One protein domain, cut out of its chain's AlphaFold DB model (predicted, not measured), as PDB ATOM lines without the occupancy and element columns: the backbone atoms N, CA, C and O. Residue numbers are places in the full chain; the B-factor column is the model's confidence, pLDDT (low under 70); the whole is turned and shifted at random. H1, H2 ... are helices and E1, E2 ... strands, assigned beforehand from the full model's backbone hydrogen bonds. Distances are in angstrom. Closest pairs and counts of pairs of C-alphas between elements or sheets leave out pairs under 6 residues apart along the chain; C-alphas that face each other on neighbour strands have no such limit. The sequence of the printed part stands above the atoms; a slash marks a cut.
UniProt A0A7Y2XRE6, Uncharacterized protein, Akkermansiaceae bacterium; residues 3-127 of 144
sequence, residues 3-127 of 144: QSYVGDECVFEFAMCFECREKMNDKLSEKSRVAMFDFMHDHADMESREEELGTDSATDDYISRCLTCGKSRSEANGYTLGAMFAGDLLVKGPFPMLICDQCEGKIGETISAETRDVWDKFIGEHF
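What this domain is: This is residues 3 to 127 of the 144 residues of an uncharacterized protein of Akkermansiaceae bacterium (UniProt A0A7Y2XRE6). A small twisted sheet of four antiparallel strands has the helix H5 standing up from it over E4, and H2, without contact to the sheet, packs on H5, while H4 only grazes the sheet and H1, H3 and H6 are not on it. H1 and H6 lie at one end of the longest axis and H3 and H4 at the other, with H2 running between the two ends. The printed part has 125 residues and the elements E1, E2, H1, H2, H3, H4, E3, E4, H5 and H6 along the chain, of mixed class. The sheet has the order E2, E1, E3, E4. The whole is compact, with a radius of gyration of the C-alphas of 14.8 A, and rounded, with spans of 38 by 32 by 30 A.

Where its parts are: E1, residues 3 to 6, begins with C-alpha 3 at (247.549, 267.053, 365.620), and E2, residues 9 to 14, is 14.8 A long. H1 takes residues 18 to 25. H2, residues 30 to 43, is 20.0 A long and begins with C-alpha 30 at (233.942, 282.093, 380.069). H3 is residues 46 to 53, and H4 is residues 59 to 62. E3, residues 78 to 82, is 13.6 A long; E4 is residues 97 to 100. H5, residues 101 to 110, measures 14.7 A, and H6, residues 113 to 126, measures 20.0 A and ends with C-alpha 126 at (255.182, 280.309, 369.800).

How they stand to each other: E1 and E2 form a hairpin, with N 4 and O 12 2.8 A apart. E1 and E3 are antiparallel neighbours at 171 degrees, with N 5 and O 79 at 2.8 A. E3 and E4 form another hairpin, with N 97 and O 82 at 2.8 A. H5 is on the sheet, over E4, at a height of 9.0 A, and stands up from it at 56 degrees. H4 only grazes the sheet; the closest C-alphas of H4 and E4 are those of Tyr 62 and Met 97, 6.1 A apart. H2 and H5 touch at C-alphas 35 and 110, 6.1 A apart, with a steep tilt of 40 degrees, opposite ways. H2 and H6 are close but not clearly touching, about perpendicular at 84 degrees, with C-alphas 32 and 115 at 6.9 A. H1 and H2 are also close but not clearly touching, with C-alphas 25 and 33 at 7.6 A. H1 and H6 are near each other, with 5 pairs of C-alphas within 10 A. H3 and H4 are close but not clearly touching, with C-alphas 53 and 62 at 7.2 A, while H2 and H3 are apart. Every O i to N i+4 pair is within hydrogen-bond range in H1, H2, H3 and H6, and 5 of 6 are in H5; H4 is too short for such a pair.

The domain as a whole: The C-alphas of Glu 51 and Glu 125 are the two farthest apart, at 40.9 A. The printed part has no cut. The links from H4 to E3 and from E3 to E4 are long; in the latter, residues 85 to 86 pair antiparallel with residues 89 to 90. The mean pLDDT of the printed part is 87.6, and no printed residue is under 70.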
ATOM      1  N   GLN A   3     247.060 267.137 367.000       91.38
ATOM      2  CA  GLN A   3     247.549 267.053 365.620       91.38
ATOM      3  C   GLN A   3     246.406 267.338 364.653       91.38
ATOM      4  O   GLN A   3     245.380 266.670 364.718       91.38
ATOM      5  N   SER A   4     246.579 268.293 363.747       90.62
ATOM      6  CA  SER A   4     245.585 268.667 362.744       90.62
ATOM      7  C   SER A   4     246.014 268.200 361.360       90.62
ATOM      8  O   SER A   4     247.148 268.431 360.941       90.62
ATOM      9  N   TYR A   5     245.088 267.566 360.649       91.38
ATOM     10  CA  TYR A   5     245.296 266.968 359.338       91.38
ATOM     11  C   TYR A   5     244.413 267.628 358.273       91.38
ATOM     12  O   TYR A   5     243.280 268.043 358.548       91.38
ATOM     13  N   VAL A   6     244.934 267.694 357.049       89.56
ATOM     14  CA  VAL A   6     244.190 267.993 355.817       89.56
ATOM     15  C   VAL A   6     244.507 266.878 354.825       89.56
ATOM     16  O   VAL A   6     245.662 266.686 354.451       89.56
ATOM     17  N   GLY A   7     243.495 266.098 354.443       88.25
ATOM     18  CA  GLY A   7     243.707 264.793 353.819       88.25
ATOM     19  C   GLY A   7     244.577 263.899 354.710       88.25
ATOM     20  O   GLY A   7     244.271 263.700 355.889       88.25
ATOM     21  N   ASP A   8     245.687 263.417 354.153       86.12
ATOM     22  CA  ASP A   8     246.657 262.561 354.849       86.12
ATOM     23  C   ASP A   8     247.857 263.334 355.430       86.12
ATOM     24  O   ASP A   8     248.738 262.739 356.052       86.12
ATOM     25  N   GLU A   9     247.913 264.659 355.259       89.06
ATOM     26  CA  GLU A   9     249.040 265.484 355.703       89.06
ATOM     27  C   GLU A   9     248.763 266.127 357.066       89.06
ATOM     28  O   GLU A   9     247.742 266.792 357.257       89.06
ATOM     29  N   CYS A  10     249.690 265.960 358.017       89.69
ATOM     30  CA  CYS A  10     249.659 266.683 359.286       89.69
ATOM     31  C   CYS A  10     250.187 268.106 359.073       89.69
ATOM     32  O   CYS A  10     251.385 268.313 358.893       89.69
ATOM     33  N   VAL A  11     249.284 269.086 359.092       87.12
ATOM     34  CA  VAL A  11     249.603 270.495 358.807       87.12
ATOM     35  C   VAL A  11     249.980 271.288 360.056       87.12
ATOM     36  O   VAL A  11     250.523 272.387 359.953       87.12
ATOM     37  N   PHE A  12     249.660 270.767 361.242       85.81
ATOM     38  CA  PHE A  12     249.982 271.406 362.512       85.81
ATOM     39  C   PHE A  12     249.954 270.396 363.655       85.81
ATOM     40  O   PHE A  12     248.978 269.664 363.803       85.81
ATOM     41  N   GLU A  13     250.973 270.401 364.508       88.81
ATOM     42  CA  GLU A  13     250.971 269.620 365.740       88.81
ATOM     43  C   GLU A  13     251.604 270.376 366.900       88.81
ATOM     44  O   GLU A  13     252.531 271.169 366.728       88.81
ATOM     45  N   PHE A  14     251.106 270.108 368.105       88.44
ATOM     46  CA  PHE A  14     251.731 270.585 369.328       88.44
ATOM     47  C   PHE A  14     251.399 269.698 370.528       88.44
ATOM     48  O   PHE A  14     250.369 269.016 370.604       88.44
ATOM     49  N   ALA A  15     252.263 269.760 371.536       89.81
ATOM     50  CA  ALA A  15     252.000 269.228 372.861       89.81
ATOM     51  C   ALA A  15     252.094 270.357 373.888       89.81
ATOM     52  O   ALA A  15     252.935 271.246 373.788       89.81
ATOM     53  N   MET A  16     251.210 270.317 374.878       89.25
ATOM     54  CA  MET A  16     251.161 271.278 375.971       89.25
ATOM     55  C   MET A  16     250.984 270.494 377.269       89.25
ATOM     56  O   MET A  16     250.171 269.565 377.309       89.25
ATOM     57  N   CYS A  17     251.755 270.828 378.306       91.12
ATOM     58  CA  CYS A  17     251.555 270.220 379.619       91.12
ATOM     59  C   CYS A  17     250.230 270.697 380.232       91.12
ATOM     60  O   CYS A  17     249.693 271.737 379.844       91.12
ATOM     61  N   PHE A  18     249.719 269.944 381.206       86.38
ATOM     62  CA  PHE A  18     248.441 270.245 381.848       86.38
ATOM     63  C   PHE A  18     248.408 271.659 382.457       86.38
ATOM     64  O   PHE A  18     247.481 272.415 382.203       86.38
ATOM     65  N   GLU A  19     249.468 272.078 383.156       90.12
ATOM     66  CA  GLU A  19     249.533 273.420 383.757       90.12
ATOM     67  C   GLU A  19     249.512 274.556 382.723       90.12
ATOM     68  O   GLU A  19     248.899 275.600 382.947       90.12
ATOM     69  N   CYS A  20     250.195 274.386 381.587       89.50
ATOM     70  CA  CYS A  20     250.158 275.362 380.498       89.50
ATOM     71  C   CYS A  20     248.773 275.411 379.844       89.50
ATOM     72  O   CYS A  20     248.324 276.497 379.481       89.50
ATOM     73  N   ARG A  21     248.099 274.259 379.735       85.62
ATOM     74  CA  ARG A  21     246.733 274.148 379.210       85.62
ATOM     75  C   ARG A  21     245.729 274.863 380.108       85.62
ATOM     76  O   ARG A  21     244.956 275.659 379.594       85.62
ATOM     77  N   GLU A  22     245.809 274.683 381.423       87.19
ATOM     78  CA  GLU A  22     244.962 275.411 382.380       87.19
ATOM     79  C   GLU A  22     245.174 276.928 382.280       87.19
ATOM     80  O   GLU A  22     244.225 277.686 382.093       87.19
ATOM     81  N   LYS A  23     246.436 277.381 382.256       89.31
ATOM     82  CA  LYS A  23     246.765 278.807 382.061       89.31
ATOM     83  C   LYS A  23     246.282 279.360 380.719       89.31
ATOM     84  O   LYS A  23     246.087 280.568 380.603       89.31
ATOM     85  N   MET A  24     246.167 278.518 379.691       84.94
ATOM     86  CA  MET A  24     245.585 278.907 378.408       84.94
ATOM     87  C   MET A  24     244.064 279.009 378.511       84.94
ATOM     88  O   MET A  24     243.501 280.017 378.096       84.94
ATOM     89  N   ASN A  25     243.417 278.012 379.119       84.00
ATOM     90  CA  ASN A  25     241.976 277.988 379.359       84.00
ATOM     91  C   ASN A  25     241.506 279.196 380.183       84.00
ATOM     92  O   ASN A  25     240.447 279.752 379.900       84.00
ATOM     93  N   ASP A  26     242.305 279.672 381.137       86.56
ATOM     94  CA  ASP A  26     242.002 280.876 381.924       86.56
ATOM     95  C   ASP A  26     242.049 282.184 381.126       86.56
ATOM     96  O   ASP A  26     241.472 283.184 381.549       86.56
ATOM     97  N   LYS A  27     242.712 282.195 379.965       85.19
ATOM     98  CA  LYS A  27     242.720 283.352 379.057       85.19
ATOM     99  C   LYS A  27     241.533 283.354 378.097       85.19
ATOM    100  O   LYS A  27     241.304 284.366 377.444       85.19
ATOM    101  N   LEU A  28     240.810 282.240 377.970       82.94
ATOM    102  CA  LEU A  28     239.631 282.166 377.113       82.94
ATOM    103  C   LEU A  28     238.423 282.766 377.827       82.94
ATOM    104  O   LEU A  28     238.248 282.604 379.035       82.94
ATOM    105  N   SER A  29     237.538 283.401 377.059       84.88
ATOM    106  CA  SER A  29     236.288 283.925 377.615       84.88
ATOM    107  C   SER A  29     235.432 282.799 378.211       84.88
ATOM    108  O   SER A  29     235.262 281.741 377.595       84.88
ATOM    109  N   GLU A  30     234.828 283.046 379.379       85.12
ATOM    110  CA  GLU A  30     233.942 282.093 380.069       85.12
ATOM    111  C   GLU A  30     232.847 281.562 379.136       85.12
ATOM    112  O   GLU A  30     232.632 280.356 379.037       85.12
ATOM    113  N   LYS A  31     232.234 282.456 378.353       84.56
ATOM    114  CA  LYS A  31     231.214 282.105 377.360       84.56
ATOM    115  C   LYS A  31     231.704 281.069 376.342       84.56
ATOM    116  O   LYS A  31     230.948 280.170 375.997       84.56
ATOM    117  N   SER A  32     232.939 281.196 375.851       83.56
ATOM    118  CA  SER A  32     233.483 280.223 374.891       83.56
ATOM    119  C   SER A  32     233.773 278.887 375.563       83.56
ATOM    120  O   SER A  32     233.472 277.852 374.985       83.56
ATOM    121  N   ARG A  33     234.301 278.900 376.797       83.12
ATOM    122  CA  ARG A  33     234.562 277.675 377.570       83.12
ATOM    123  C   ARG A  33     233.279 276.877 377.791       83.12
ATOM    124  O   ARG A  33     233.258 275.683 377.512       83.12
ATOM    125  N   VAL A  34     232.215 277.550 378.232       86.38
ATOM    126  CA  VAL A  34     230.894 276.937 378.428       86.38
ATOM    127  C   VAL A  34     230.351 276.405 377.104       86.38
ATOM    128  O   VAL A  34     229.992 275.243 377.028       86.38
ATOM    129  N   ALA A  35     230.392 277.194 376.026       86.31
ATOM    130  CA  ALA A  35     229.853 276.751 374.741       86.31
ATOM    131  C   ALA A  35     230.605 275.552 374.129       86.31
ATOM    132  O   ALA A  35     229.991 274.710 373.475       86.31
ATOM    133  N   MET A  36     231.925 275.462 374.324       83.88
ATOM    134  CA  MET A  36     232.711 274.296 373.904       83.88
ATOM    135  C   MET A  36     232.391 273.070 374.763       83.88
ATOM    136  O   MET A  36     232.262 271.973 374.223       83.88
ATOM    137  N   PHE A  37     232.237 273.255 376.078       84.44
ATOM    138  CA  PHE A  37     231.843 272.185 376.989       84.44
ATOM    139  C   PHE A  37     230.448 271.649 376.655       84.44
ATOM    140  O   PHE A  37     230.303 270.444 376.480       84.44
ATOM    141  N   ASP A  38     229.463 272.532 376.483       87.38
ATOM    142  CA  ASP A  38     228.083 272.174 376.146       87.38
ATOM    143  C   ASP A  38     228.022 271.425 374.812       87.38
ATOM    144  O   ASP A  38     227.413 270.366 374.728       87.38
ATOM    145  N   PHE A  39     228.736 271.897 373.782       87.81
ATOM    146  CA  PHE A  39     228.793 271.194 372.497       87.81
ATOM    147  C   PHE A  39     229.344 269.772 372.644       87.81
ATOM    148  O   PHE A  39     228.806 268.833 372.059       87.81
ATOM    149  N   MET A  40     230.434 269.604 373.397       86.50
ATOM    150  CA  MET A  40     231.007 268.279 373.622       86.50
ATOM    151  C   MET A  40     230.075 267.414 374.470       86.50
ATOM    152  O   MET A  40     229.925 266.242 374.166       86.50
ATOM    153  N   HIS A  41     229.414 267.973 375.479       86.94
ATOM    154  CA  HIS A  41     228.453 267.251 376.305       86.94
ATOM    155  C   HIS A  41     227.229 266.779 375.506       86.94
ATOM    156  O   HIS A  41     226.811 265.633 375.644       86.94
ATOM    157  N   ASP A  42     226.700 267.629 374.625       89.06
ATOM    158  CA  ASP A  42     225.494 267.353 373.839       89.06
ATOM    159  C   ASP A  42     225.748 266.426 372.641       89.06
ATOM    160  O   ASP A  42     224.815 265.819 372.106       89.06
ATOM    161  N   HIS A  43     226.996 266.344 372.167       89.44
ATOM    162  CA  HIS A  43     227.331 265.628 370.934       89.44
ATOM    163  C   HIS A  43     228.339 264.490 371.096       89.44
ATOM    164  O   HIS A  43     228.413 263.654 370.197       89.44
ATOM    165  N   ALA A  44     229.113 264.431 372.181       87.19
ATOM    166  CA  ALA A  44     230.025 263.325 372.457       87.19
ATOM    167  C   ALA A  44     229.424 262.390 373.511       87.19
ATOM    168  O   ALA A  44     229.375 262.713 374.696       87.19
ATOM    169  N   ASP A  45     229.025 261.198 373.077       84.25
ATOM    170  CA  ASP A  45     228.611 260.135 373.987       84.25
ATOM    171  C   ASP A  45     229.849 259.420 374.550       84.25
ATOM    172  O   ASP A  45     230.381 258.471 373.970       84.25
ATOM    173  N   MET A  46     230.364 259.957 375.656       82.31
ATOM    174  CA  MET A  46     231.565 259.439 376.312       82.31
ATOM    175  C   MET A  46     231.318 258.113 377.036       82.31
ATOM    176  O   MET A  46     232.237 257.303 377.119       82.31
ATOM    177  N   GLU A  47     230.100 257.894 377.536       83.25
ATOM    178  CA  GLU A  47     229.735 256.686 378.281       83.25
ATOM    179  C   GLU A  47     229.660 255.489 377.330       83.25
ATOM    180  O   GLU A  47     230.415 254.531 377.499       83.25
ATOM    181  N   SER A  48     228.879 255.597 376.249       82.88
ATOM    182  CA  SER A  48     228.800 254.543 375.227       82.88
ATOM    183  C   SER A  48     230.171 254.247 374.615       82.88
ATOM    184  O   SER A  48     230.518 253.101 374.348       82.88
ATOM    185  N   ARG A  49     231.003 255.277 374.429       82.62
ATOM    186  CA  ARG A  49     232.360 255.112 373.902       82.62
ATOM    187  C   ARG A  49     233.273 254.320 374.836       82.62
ATOM    188  O   ARG A  49     234.082 253.526 374.353       82.62
ATOM    189  N   GLU A  50     233.195 254.565 376.141       83.50
ATOM    190  CA  GLU A  50     233.968 253.812 377.128       83.50
ATOM    191  C   GLU A  50     233.514 252.348 377.175       83.50
ATOM    192  O   GLU A  50     234.361 251.458 377.238       83.50
ATOM    193  N   GLU A  51     232.212 252.083 377.045       85.56
ATOM    194  CA  GLU A  51     231.676 250.721 376.944       85.56
ATOM    195  C   GLU A  51     232.127 249.994 375.663       85.56
ATOM    196  O   GLU A  51     232.478 248.815 375.714       85.56
ATOM    197  N   GLU A  52     232.149 250.685 374.519       84.75
ATOM    198  CA  GLU A  52     232.516 250.104 373.221       84.75
ATOM    199  C   GLU A  52     234.013 249.790 373.094       84.75
ATOM    200  O   GLU A  52     234.384 248.752 372.542       84.75
ATOM    201  N   LEU A  53     234.878 250.694 373.561       85.38
ATOM    202  CA  LEU A  53     236.332 250.593 373.377       85.38
ATOM    203  C   LEU A  53     237.044 250.009 374.607       85.38
ATOM    204  O   LEU A  53     238.142 249.455 374.505       85.38
ATOM    205  N   GLY A  54     236.450 250.128 375.796       81.44
ATOM    206  CA  GLY A  54     237.081 249.705 377.043       81.44
ATOM    207  C   GLY A  54     238.484 250.296 377.213       81.44
ATOM    208  O   GLY A  54     238.788 251.383 376.729       81.44
ATOM    209  N   THR A  55     239.372 249.578 377.902       77.50
ATOM    210  CA  THR A  55     240.784 249.965 378.090       77.50
ATOM    211  C   THR A  55     241.755 249.164 377.220       77.50
ATOM    212  O   THR A  55     242.904 249.580 377.042       77.50
ATOM    213  N   ASP A  56     241.309 248.060 376.624       83.00
ATOM    214  CA  ASP A  56     242.153 247.153 375.838       83.00
ATOM    215  C   ASP A  56     242.150 247.460 374.332       83.00
ATOM    216  O   ASP A  56     243.046 246.995 373.625       83.00
ATOM    217  N   SER A  57     241.222 248.290 373.833       86.12
ATOM    218  CA  SER A  57     241.189 248.673 372.415       86.12
ATOM    219  C   SER A  57     242.477 249.335 371.939       86.12
ATOM    220  O   SER A  57     243.191 250.023 372.691       86.12
ATOM    221  N   ALA A  58     242.758 249.143 370.650       89.44
ATOM    222  CA  ALA A  58     243.876 249.784 369.988       89.44
ATOM    223  C   ALA A  58     243.598 251.283 369.833       89.44
ATOM    224  O   ALA A  58     242.462 251.714 369.660       89.44
ATOM    225  N   THR A  59     244.652 252.097 369.855       88.06
ATOM    226  CA  THR A  59     244.561 253.553 369.652       88.06
ATOM    227  C   THR A  59     243.821 253.913 368.360       88.06
ATOM    228  O   THR A  59     243.043 254.863 368.358       88.06
ATOM    229  N   ASP A  60     244.018 253.135 367.292       91.31
ATOM    230  CA  ASP A  60     243.359 253.341 365.998       91.31
ATOM    231  C   ASP A  60     241.835 253.220 366.076       91.31
ATOM    232  O   ASP A  60     241.138 253.959 365.379       91.31
ATOM    233  N   ASP A  61     241.306 252.378 366.968       91.25
ATOM    234  CA  ASP A  61     239.862 252.223 367.149       91.25
ATOM    235  C   ASP A  61     239.244 253.534 367.659       91.25
ATOM    236  O   ASP A  61     238.234 254.005 367.124       91.25
ATOM    237  N   TYR A  62     239.917 254.200 368.604       90.75
ATOM    238  CA  TYR A  62     239.498 255.495 369.145       90.75
ATOM    239  C   TYR A  62     239.493 256.600 368.082       90.75
ATOM    240  O   TYR A  62     238.601 257.451 368.082       90.75
ATOM    241  N   ILE A  63     240.467 256.616 367.173       93.06
ATOM    242  CA  ILE A  63     240.610 257.678 366.161       93.06
ATOM    243  C   ILE A  63     240.063 257.279 364.784       93.06
ATOM    244  O   ILE A  63     240.321 257.960 363.793       93.06
ATOM    245  N   SER A  64     239.303 256.185 364.705       93.81
ATOM    246  CA  SER A  64     238.694 255.709 363.458       93.81
ATOM    247  C   SER A  64     237.507 256.569 363.013       93.81
ATOM    248  O   SER A  64     237.216 256.666 361.817       93.81
ATOM    249  N   ARG A  65     236.815 257.208 363.965       94.00
ATOM    250  CA  ARG A  65     235.585 257.977 363.746       94.00
ATOM    251  C   ARG A  65     235.570 259.254 364.571       94.00
ATOM    252  O   ARG A  65     236.156 259.326 365.647       94.00
ATOM    253  N   CYS A  66     234.861 260.253 364.061       94.19
ATOM    254  CA  CYS A  66     234.623 261.504 364.759       94.19
ATOM    255  C   CYS A  66     233.818 261.260 366.039       94.19
ATOM    256  O   CYS A  66     232.725 260.700 365.971       94.19
ATOM    257  N   LEU A  67     234.324 261.749 367.170       92.69
ATOM    258  CA  LEU A  67     233.704 261.592 368.486       92.69
ATOM    259  C   LEU A  67     232.286 262.180 368.545       92.69
ATOM    260  O   LEU A  67     231.432 261.647 369.239       92.69
ATOM    261  N   THR A  68     232.021 263.255 367.801       92.94
ATOM    262  CA  THR A  68     230.770 264.017 367.929       92.94
ATOM    263  C   THR A  68     229.709 263.680 366.880       92.94
ATOM    264  O   THR A  68     228.552 264.055 367.018       92.94
ATOM    265  N   CYS A  69     230.088 263.063 365.757       93.75
ATOM    266  CA  CYS A  69     229.135 262.744 364.681       93.75
ATOM    267  C   CYS A  69     229.319 261.363 364.046       93.75
ATOM    268  O   CYS A  69     228.611 261.039 363.097       93.75
ATOM    269  N   GLY A  70     230.293 260.569 364.498       93.44
ATOM    270  CA  GLY A  70     230.536 259.207 364.011       93.44
ATOM    271  C   GLY A  70     231.113 259.094 362.591       93.44
ATOM    272  O   GLY A  70     231.370 257.976 362.135       93.44
ATOM    273  N   LYS A  71     231.342 260.219 361.888       95.50
ATOM    274  CA  LYS A  71     231.943 260.246 360.540       95.50
ATOM    275  C   LYS A  71     233.276 259.497 360.533       95.50
ATOM    276  O   LYS A  71     234.113 259.759 361.398       95.50
ATOM    277  N   SER A  72     233.483 258.604 359.564       95.44
ATOM    278  CA  SER A  72     234.754 257.885 359.420       95.44
ATOM    279  C   SER A  72     235.903 258.852 359.139       95.44
ATOM    280  O   SER A  72     235.750 259.798 358.364       95.44
ATOM    281  N   ARG A  73     237.082 258.576 359.704       94.31
ATOM    282  CA  ARG A  73     238.323 259.305 359.403       94.31
ATOM    283  C   ARG A  73     238.607 259.345 357.901       94.31
ATOM    284  O   ARG A  73     238.999 260.386 357.391       94.31
ATOM    285  N   SER A  74     238.351 258.243 357.192       93.62
ATOM    286  CA  SER A  74     238.575 258.119 355.744       93.62
ATOM    287  C   SER A  74     237.632 258.968 354.882       93.62
ATOM    288  O   SER A  74     237.882 259.144 353.696       93.62
ATOM    289  N   GLU A  75     236.521 259.443 355.446       94.31
ATOM    290  CA  GLU A  75     235.512 260.254 354.749       94.31
ATOM    291  C   GLU A  75     235.644 261.751 355.077       94.31
ATOM    292  O   GLU A  75     234.914 262.577 354.526       94.31
ATOM    293  N   ALA A  76     236.529 262.113 356.009       93.50
ATOM    294  CA  ALA A  76     236.762 263.492 356.410       93.50
ATOM    295  C   ALA A  76     237.822 264.143 355.508       93.50
ATOM    296  O   ALA A  76     238.880 263.568 355.273       93.50
ATOM    297  N   ASN A  77     237.578 265.377 355.048       92.31
ATOM    298  CA  ASN A  77     238.588 266.127 354.281       92.31
ATOM    299  C   ASN A  77     239.730 266.634 355.174       92.31
ATOM    300  O   ASN A  77     240.814 266.957 354.696       92.31
ATOM    301  N   GLY A  78     239.474 266.732 356.475       92.62
ATOM    302  CA  GLY A  78     240.433 267.087 357.505       92.62
ATOM    303  C   GLY A  78     239.874 266.737 358.878       92.62
ATOM    304  O   GLY A  78     238.666 266.535 359.045       92.62
ATOM    305  N   TYR A  79     240.756 266.619 359.857       94.25
ATOM    306  CA  TYR A  79     240.395 266.261 361.225       94.25
ATOM    307  C   TYR A  79     241.504 266.665 362.190       94.25
ATOM    308  O   TYR A  79     242.658 266.814 361.788       94.25
ATOM    309  N   THR A  80     241.171 266.789 363.470       93.25
ATOM    310  CA  THR A  80     242.162 266.925 364.538       93.25
ATOM    311  C   THR A  80     242.091 265.738 365.479       93.25
ATOM    312  O   THR A  80     241.012 265.295 365.877       93.25
ATOM    313  N   LEU A  81     243.267 265.225 365.824       93.56
ATOM    314  CA  LEU A  81     243.477 264.211 366.842       93.56
ATOM    315  C   LEU A  81     243.860 264.895 368.151       93.56
ATOM    316  O   LEU A  81     244.826 265.658 368.187       93.56
ATOM    317  N   GLY A  82     243.131 264.590 369.218       91.94
ATOM    318  CA  GLY A  82     243.424 265.030 370.578       91.94
ATOM    319  C   GLY A  82     243.785 263.843 371.462       91.94
ATOM    320  O   GLY A  82     243.068 262.846 371.496       91.94
ATOM    321  N   ALA A  83     244.886 263.944 372.201       91.88
ATOM    322  CA  ALA A  83     245.337 262.908 373.129       91.88
ATOM    323  C   ALA A  83     245.883 263.515 374.426       91.88
ATOM    324  O   ALA A  83     246.518 264.576 374.419       91.88
ATOM    325  N   MET A  84     245.681 262.817 375.543       90.75
ATOM    326  CA  MET A  84     246.253 263.159 376.844       90.75
ATOM    327  C   MET A  84     247.229 262.076 377.291       90.75
ATOM    328  O   MET A  84     247.006 260.897 377.037       90.75
ATOM    329  N   PHE A  85     248.303 262.488 377.961       90.75
ATOM    330  CA  PHE A  85     249.343 261.585 378.441       90.75
ATOM    331  C   PHE A  85     249.623 261.849 379.918       90.75
ATOM    332  O   PHE A  85     249.715 263.007 380.333       90.75
ATOM    333  N   ALA A  86     249.783 260.778 380.689       90.38
ATOM    334  CA  ALA A  86     250.290 260.796 382.053       90.38
ATOM    335  C   ALA A  86     251.700 260.187 382.040       90.38
ATOM    336  O   ALA A  86     251.865 258.969 382.063       90.38
ATOM    337  N   GLY A  87     252.721 261.041 381.935       89.06
ATOM    338  CA  GLY A  87     254.079 260.588 381.622       89.06
ATOM    339  C   GLY A  87     254.161 260.073 380.184       89.06
ATOM    340  O   GLY A  87     253.836 260.804 379.249       89.06
ATOM    341  N   ASP A  88     254.585 258.826 380.015       88.62
ATOM    342  CA  ASP A  88     254.648 258.094 378.745       88.62
ATOM    343  C   ASP A  88     253.370 257.291 378.438       88.62
ATOM    344  O   ASP A  88     253.241 256.708 377.361       88.62
ATOM    345  N   LEU A  89     252.400 257.285 379.357       89.31
ATOM    346  CA  LEU A  89     251.159 256.532 379.215       89.31
ATOM    347  C   LEU A  89     250.074 257.375 378.546       89.31
ATOM    348  O   LEU A  89     249.692 258.433 379.052       89.31
ATOM    349  N   LEU A  90     249.538 256.878 377.431       89.12
ATOM    350  CA  LEU A  90     248.334 257.423 376.808       89.12
ATOM    351  C   LEU A  90     247.136 257.200 377.739       89.12
ATOM    352  O   LEU A  90     246.821 256.064 378.093       89.12
ATOM    353  N   VAL A  91     246.459 258.284 378.115       87.94
ATOM    354  CA  VAL A  91     245.226 258.221 378.905       87.94
ATOM    355  C   VAL A  91     244.113 257.682 378.007       87.94
ATOM    356  O   VAL A  91     243.814 258.287 376.977       87.94
ATOM    357  N   LYS A  92     243.533 256.544 378.399       82.62
ATOM    358  CA  LYS A  92     242.391 255.904 377.731       82.62
ATOM    359  C   LYS A  92     241.062 256.280 378.402       82.62
ATOM    360  O   LYS A  92     241.063 256.807 379.512       82.62
ATOM    361  N   GLY A  93     239.950 256.031 377.711       79.19
ATOM    362  CA  GLY A  93     238.591 256.429 378.099       79.19
ATOM    363  C   GLY A  93     238.047 257.450 377.092       79.19
ATOM    364  O   GLY A  93     237.852 257.093 375.930       79.19
ATOM    365  N   PRO A  94     237.892 258.740 377.449       73.31
ATOM    366  CA  PRO A  94     237.497 259.772 376.484       73.31
ATOM    367  C   PRO A  94     238.584 260.078 375.438       73.31
ATOM    368  O   PRO A  94     238.303 260.682 374.401       73.31
ATOM    369  N   PHE A  95     239.830 259.665 375.698       85.31
ATOM    370  CA  PHE A  95     240.985 259.894 374.836       85.31
ATOM    371  C   PHE A  95     241.585 258.579 374.317       85.31
ATOM    372  O   PHE A  95     241.451 257.542 374.963       85.31
ATOM    373  N   PRO A  96     242.288 258.626 373.172       91.44
ATOM    374  CA  PRO A  96     242.358 259.758 372.245       91.44
ATOM    375  C   PRO A  96     241.019 259.989 371.525       91.44
ATOM    376  O   PRO A  96     240.116 259.153 371.551       91.44
ATOM    377  N   MET A  97     240.879 261.148 370.892       92.12
ATOM    378  CA  MET A  97     239.674 261.538 370.164       92.12
ATOM    379  C   MET A  97     240.016 262.095 368.787       92.12
ATOM    380  O   MET A  97     241.072 262.699 368.601       92.12
ATOM    381  N   LEU A  98     239.096 261.918 367.843       93.69
ATOM    382  CA  LEU A  98     239.119 262.560 366.535       93.69
ATOM    383  C   LEU A  98     237.917 263.500 366.427       93.69
ATOM    384  O   LEU A  98     236.795 263.088 366.715       93.69
ATOM    385  N   ILE A  99     238.130 264.728 365.958       93.88
ATOM    386  CA  ILE A  99     237.060 265.659 365.574       93.88
ATOM    387  C   ILE A  99     237.233 265.996 364.092       93.88
ATOM    388  O   ILE A  99     238.304 266.424 363.674       93.88
ATOM    389  N   CYS A 100     236.200 265.759 363.281       94.75
ATOM    390  CA  CYS A 100     236.245 266.055 361.849       94.75
ATOM    391  C   CYS A 100     236.072 267.554 361.568       94.75
ATOM    392  O   CYS A 100     235.428 268.264 362.340       94.75
ATOM    393  N   ASP A 101     236.577 267.997 360.418       91.69
ATOM    394  CA  ASP A 101     236.465 269.353 359.864       91.69
ATOM    395  C   ASP A 101     235.100 270.034 360.080       91.69
ATOM    396  O   ASP A 101     235.016 271.186 360.500       91.69
ATOM    397  N   GLN A 102     234.009 269.315 359.833       92.81
ATOM    398  CA  GLN A 102     232.654 269.838 359.983       92.81
ATOM    399  C   GLN A 102     232.296 270.131 361.446       92.81
ATOM    400  O   GLN A 102     231.632 271.125 361.736       92.81
ATOM    401  N   CYS A 103     232.696 269.255 362.367       92.88
ATOM    402  CA  CYS A 103     232.457 269.443 363.795       92.88
ATOM    403  C   CYS A 103     233.393 270.507 364.372       92.88
ATOM    404  O   CYS A 103     232.943 271.314 365.178       92.88
ATOM    405  N   GLU A 104     234.634 270.594 363.885       90.00
ATOM    406  CA  GLU A 104     235.522 271.721 364.185       90.00
ATOM    407  C   GLU A 104     234.901 273.053 363.756       90.00
ATOM    408  O   GLU A 104     234.912 274.008 364.525       90.00
ATOM    409  N   GLY A 105     234.302 273.119 362.564       88.31
ATOM    410  CA  GLY A 105     233.604 274.319 362.098       88.31
ATOM    411  C   GLY A 105     232.479 274.745 363.043       88.31
ATOM    412  O   GLY A 105     232.430 275.901 363.457       88.31
ATOM    413  N   LYS A 106     231.633 273.794 363.465       90.19
ATOM    414  CA  LYS A 106     230.544 274.048 364.425       90.19
ATOM    415  C   LYS A 106     231.059 274.550 365.773       90.19
ATOM    416  O   LYS A 106     230.504 275.497 366.316       90.19
ATOM    417  N   ILE A 107     232.130 273.950 366.297       87.75
ATOM    418  CA  ILE A 107     232.779 274.423 367.527       87.75
ATOM    419  C   ILE A 107     233.349 275.832 367.306       87.75
ATOM    420  O   ILE A 107     233.154 276.718 368.125       87.75
ATOM    421  N   GLY A 108     234.009 276.085 366.175       84.38
ATOM    422  CA  GLY A 108     234.568 277.397 365.842       84.38
ATOM    423  C   GLY A 108     233.522 278.517 365.800       84.38
ATOM    424  O   GLY A 108     233.806 279.643 366.211       84.38
ATOM    425  N   GLU A 109     232.298 278.215 365.361       85.50
ATOM    426  CA  GLU A 109     231.171 279.156 365.351       85.50
ATOM    427  C   GLU A 109     230.708 279.568 366.758       85.50
ATOM    428  O   GLU A 109     230.230 280.692 366.927       85.50
ATOM    429  N   THR A 110     230.888 278.719 367.777       81.00
ATOM    430  CA  THR A 110     230.496 279.035 369.163       81.00
ATOM    431  C   THR A 110     231.548 279.851 369.919       81.00
ATOM    432  O   THR A 110     231.233 280.506 370.918       81.00
ATOM    433  N   ILE A 111     232.789 279.869 369.423       81.12
ATOM    434  CA  ILE A 111     233.916 280.574 370.035       81.12
ATOM    435  C   ILE A 111     233.846 282.080 369.737       81.12
ATOM    436  O   ILE A 111     233.729 282.499 368.580       81.12
ATOM    437  N   SER A 112     233.978 282.903 370.783       82.38
ATOM    438  CA  SER A 112     234.007 284.369 370.686       82.38
ATOM    439  C   SER A 112     235.242 284.889 369.939       82.38
ATOM    440  O   SER A 112     236.273 284.223 369.871       82.38
ATOM    441  N   ALA A 113     235.162 286.116 369.411       82.56
ATOM    442  CA  ALA A 113     236.307 286.774 368.774       82.56
ATOM    443  C   ALA A 113     237.513 286.895 369.726       82.56
ATOM    444  O   ALA A 113     238.630 286.594 369.333       82.56
ATOM    445  N   GLU A 114     237.271 287.220 370.999       82.62
ATOM    446  CA  GLU A 114     238.308 287.309 372.036       82.62
ATOM    447  C   GLU A 114     239.091 285.998 372.202       82.62
ATOM    448  O   GLU A 114     240.318 285.997 372.222       82.62
ATOM    449  N   THR A 115     238.394 284.862 372.277       81.75
ATOM    450  CA  THR A 115     239.036 283.548 372.408       81.75
ATOM    451  C   THR A 115     239.863 283.194 371.164       81.75
ATOM    452  O   THR A 115     240.924 282.582 371.290       81.75
ATOM    453  N   ARG A 116     239.413 283.599 369.966       82.50
ATOM    454  CA  ARG A 116     240.179 283.423 368.717       82.50
ATOM    455  C   ARG A 116     241.444 284.274 368.726       82.50
ATOM    456  O   ARG A 116     242.510 283.743 368.443       82.50
ATOM    457  N   ASP A 117     241.348 285.533 369.144       83.75
ATOM    458  CA  ASP A 117     242.495 286.445 369.222       83.75
ATOM    459  C   ASP A 117     243.566 285.934 370.200       83.75
ATOM    460  O   ASP A 117     244.764 285.999 369.913       83.75
ATOM    461  N   VAL A 118     243.154 285.386 371.351       84.19
ATOM    462  CA  VAL A 118     244.071 284.758 372.320       84.19
ATOM    463  C   VAL A 118     244.824 283.589 371.685       84.19
ATOM    464  O   VAL A 118     246.034 283.450 371.892       84.19
ATOM    465  N   TRP A 119     244.128 282.766 370.901       82.06
ATOM    466  CA  TRP A 119     244.738 281.631 370.223       82.06
ATOM    467  C   TRP A 119     245.664 282.048 369.083       82.06
ATOM    468  O   TRP A 119     246.803 281.587 369.023       82.06
ATOM    469  N   ASP A 120     245.222 282.962 368.223       81.88
ATOM    470  CA  ASP A 120     246.019 283.467 367.106       81.88
ATOM    471  C   ASP A 120     247.308 284.128 367.615       81.88
ATOM    472  O   ASP A 120     248.385 283.924 367.051       81.88
ATOM    473  N   LYS A 121     247.233 284.843 368.747       84.50
ATOM    474  CA  LYS A 121     248.410 285.385 369.430       84.50
ATOM    475  C   LYS A 121     249.343 284.284 369.932       84.50
ATOM    476  O   LYS A 121     250.548 284.380 369.720       84.50
ATOM    477  N   PHE A 122     248.812 283.237 370.564       84.31
ATOM    478  CA  PHE A 122     249.622 282.104 371.016       84.31
ATOM    479  C   PHE A 122     250.348 281.420 369.848       84.31
ATOM    480  O   PHE A 122     251.548 281.156 369.941       84.31
ATOM    481  N   ILE A 123     249.651 281.182 368.734       79.94
ATOM    482  CA  ILE A 123     250.250 280.612 367.524       79.94
ATOM    483  C   ILE A 123     251.332 281.537 366.963       79.94
ATOM    484  O   ILE A 123     252.447 281.084 366.724       79.94
ATOM    485  N   GLY A 124     251.048 282.832 366.819       79.88
ATOM    486  CA  GLY A 124     252.014 283.802 366.301       79.88
ATOM    487  C   GLY A 124     253.269 283.956 367.169       79.88
ATOM    488  O   GLY A 124     254.364 284.116 366.633       79.88
ATOM    489  N   GLU A 125     253.135 283.882 368.495       84.25
ATOM    490  CA  GLU A 125     254.255 284.030 369.435       84.25
ATOM    491  C   GLU A 125     255.108 282.760 369.563       84.25
ATOM    492  O   GLU A 125     256.328 282.856 369.717       84.25
ATOM    493  N   HIS A 126     254.495 281.574 369.511       82.88
ATOM    494  CA  HIS A 126     255.182 280.309 369.800       82.88
ATOM    495  C   HIS A 126     255.470 279.444 368.571       82.88
ATOM    496  O   HIS A 126     256.343 278.578 368.629       82.88
ATOM    497  N   PHE A 127     254.786 279.693 367.456       79.44
ATOM    498  CA  PHE A 127     254.928 278.950 366.207       79.44
ATOM    499  C   PHE A 127     255.095 279.924 365.035       79.44
ATOM    500  O   PHE A 127     254.259 279.925 364.138       79.44
TER     501      PHE A 127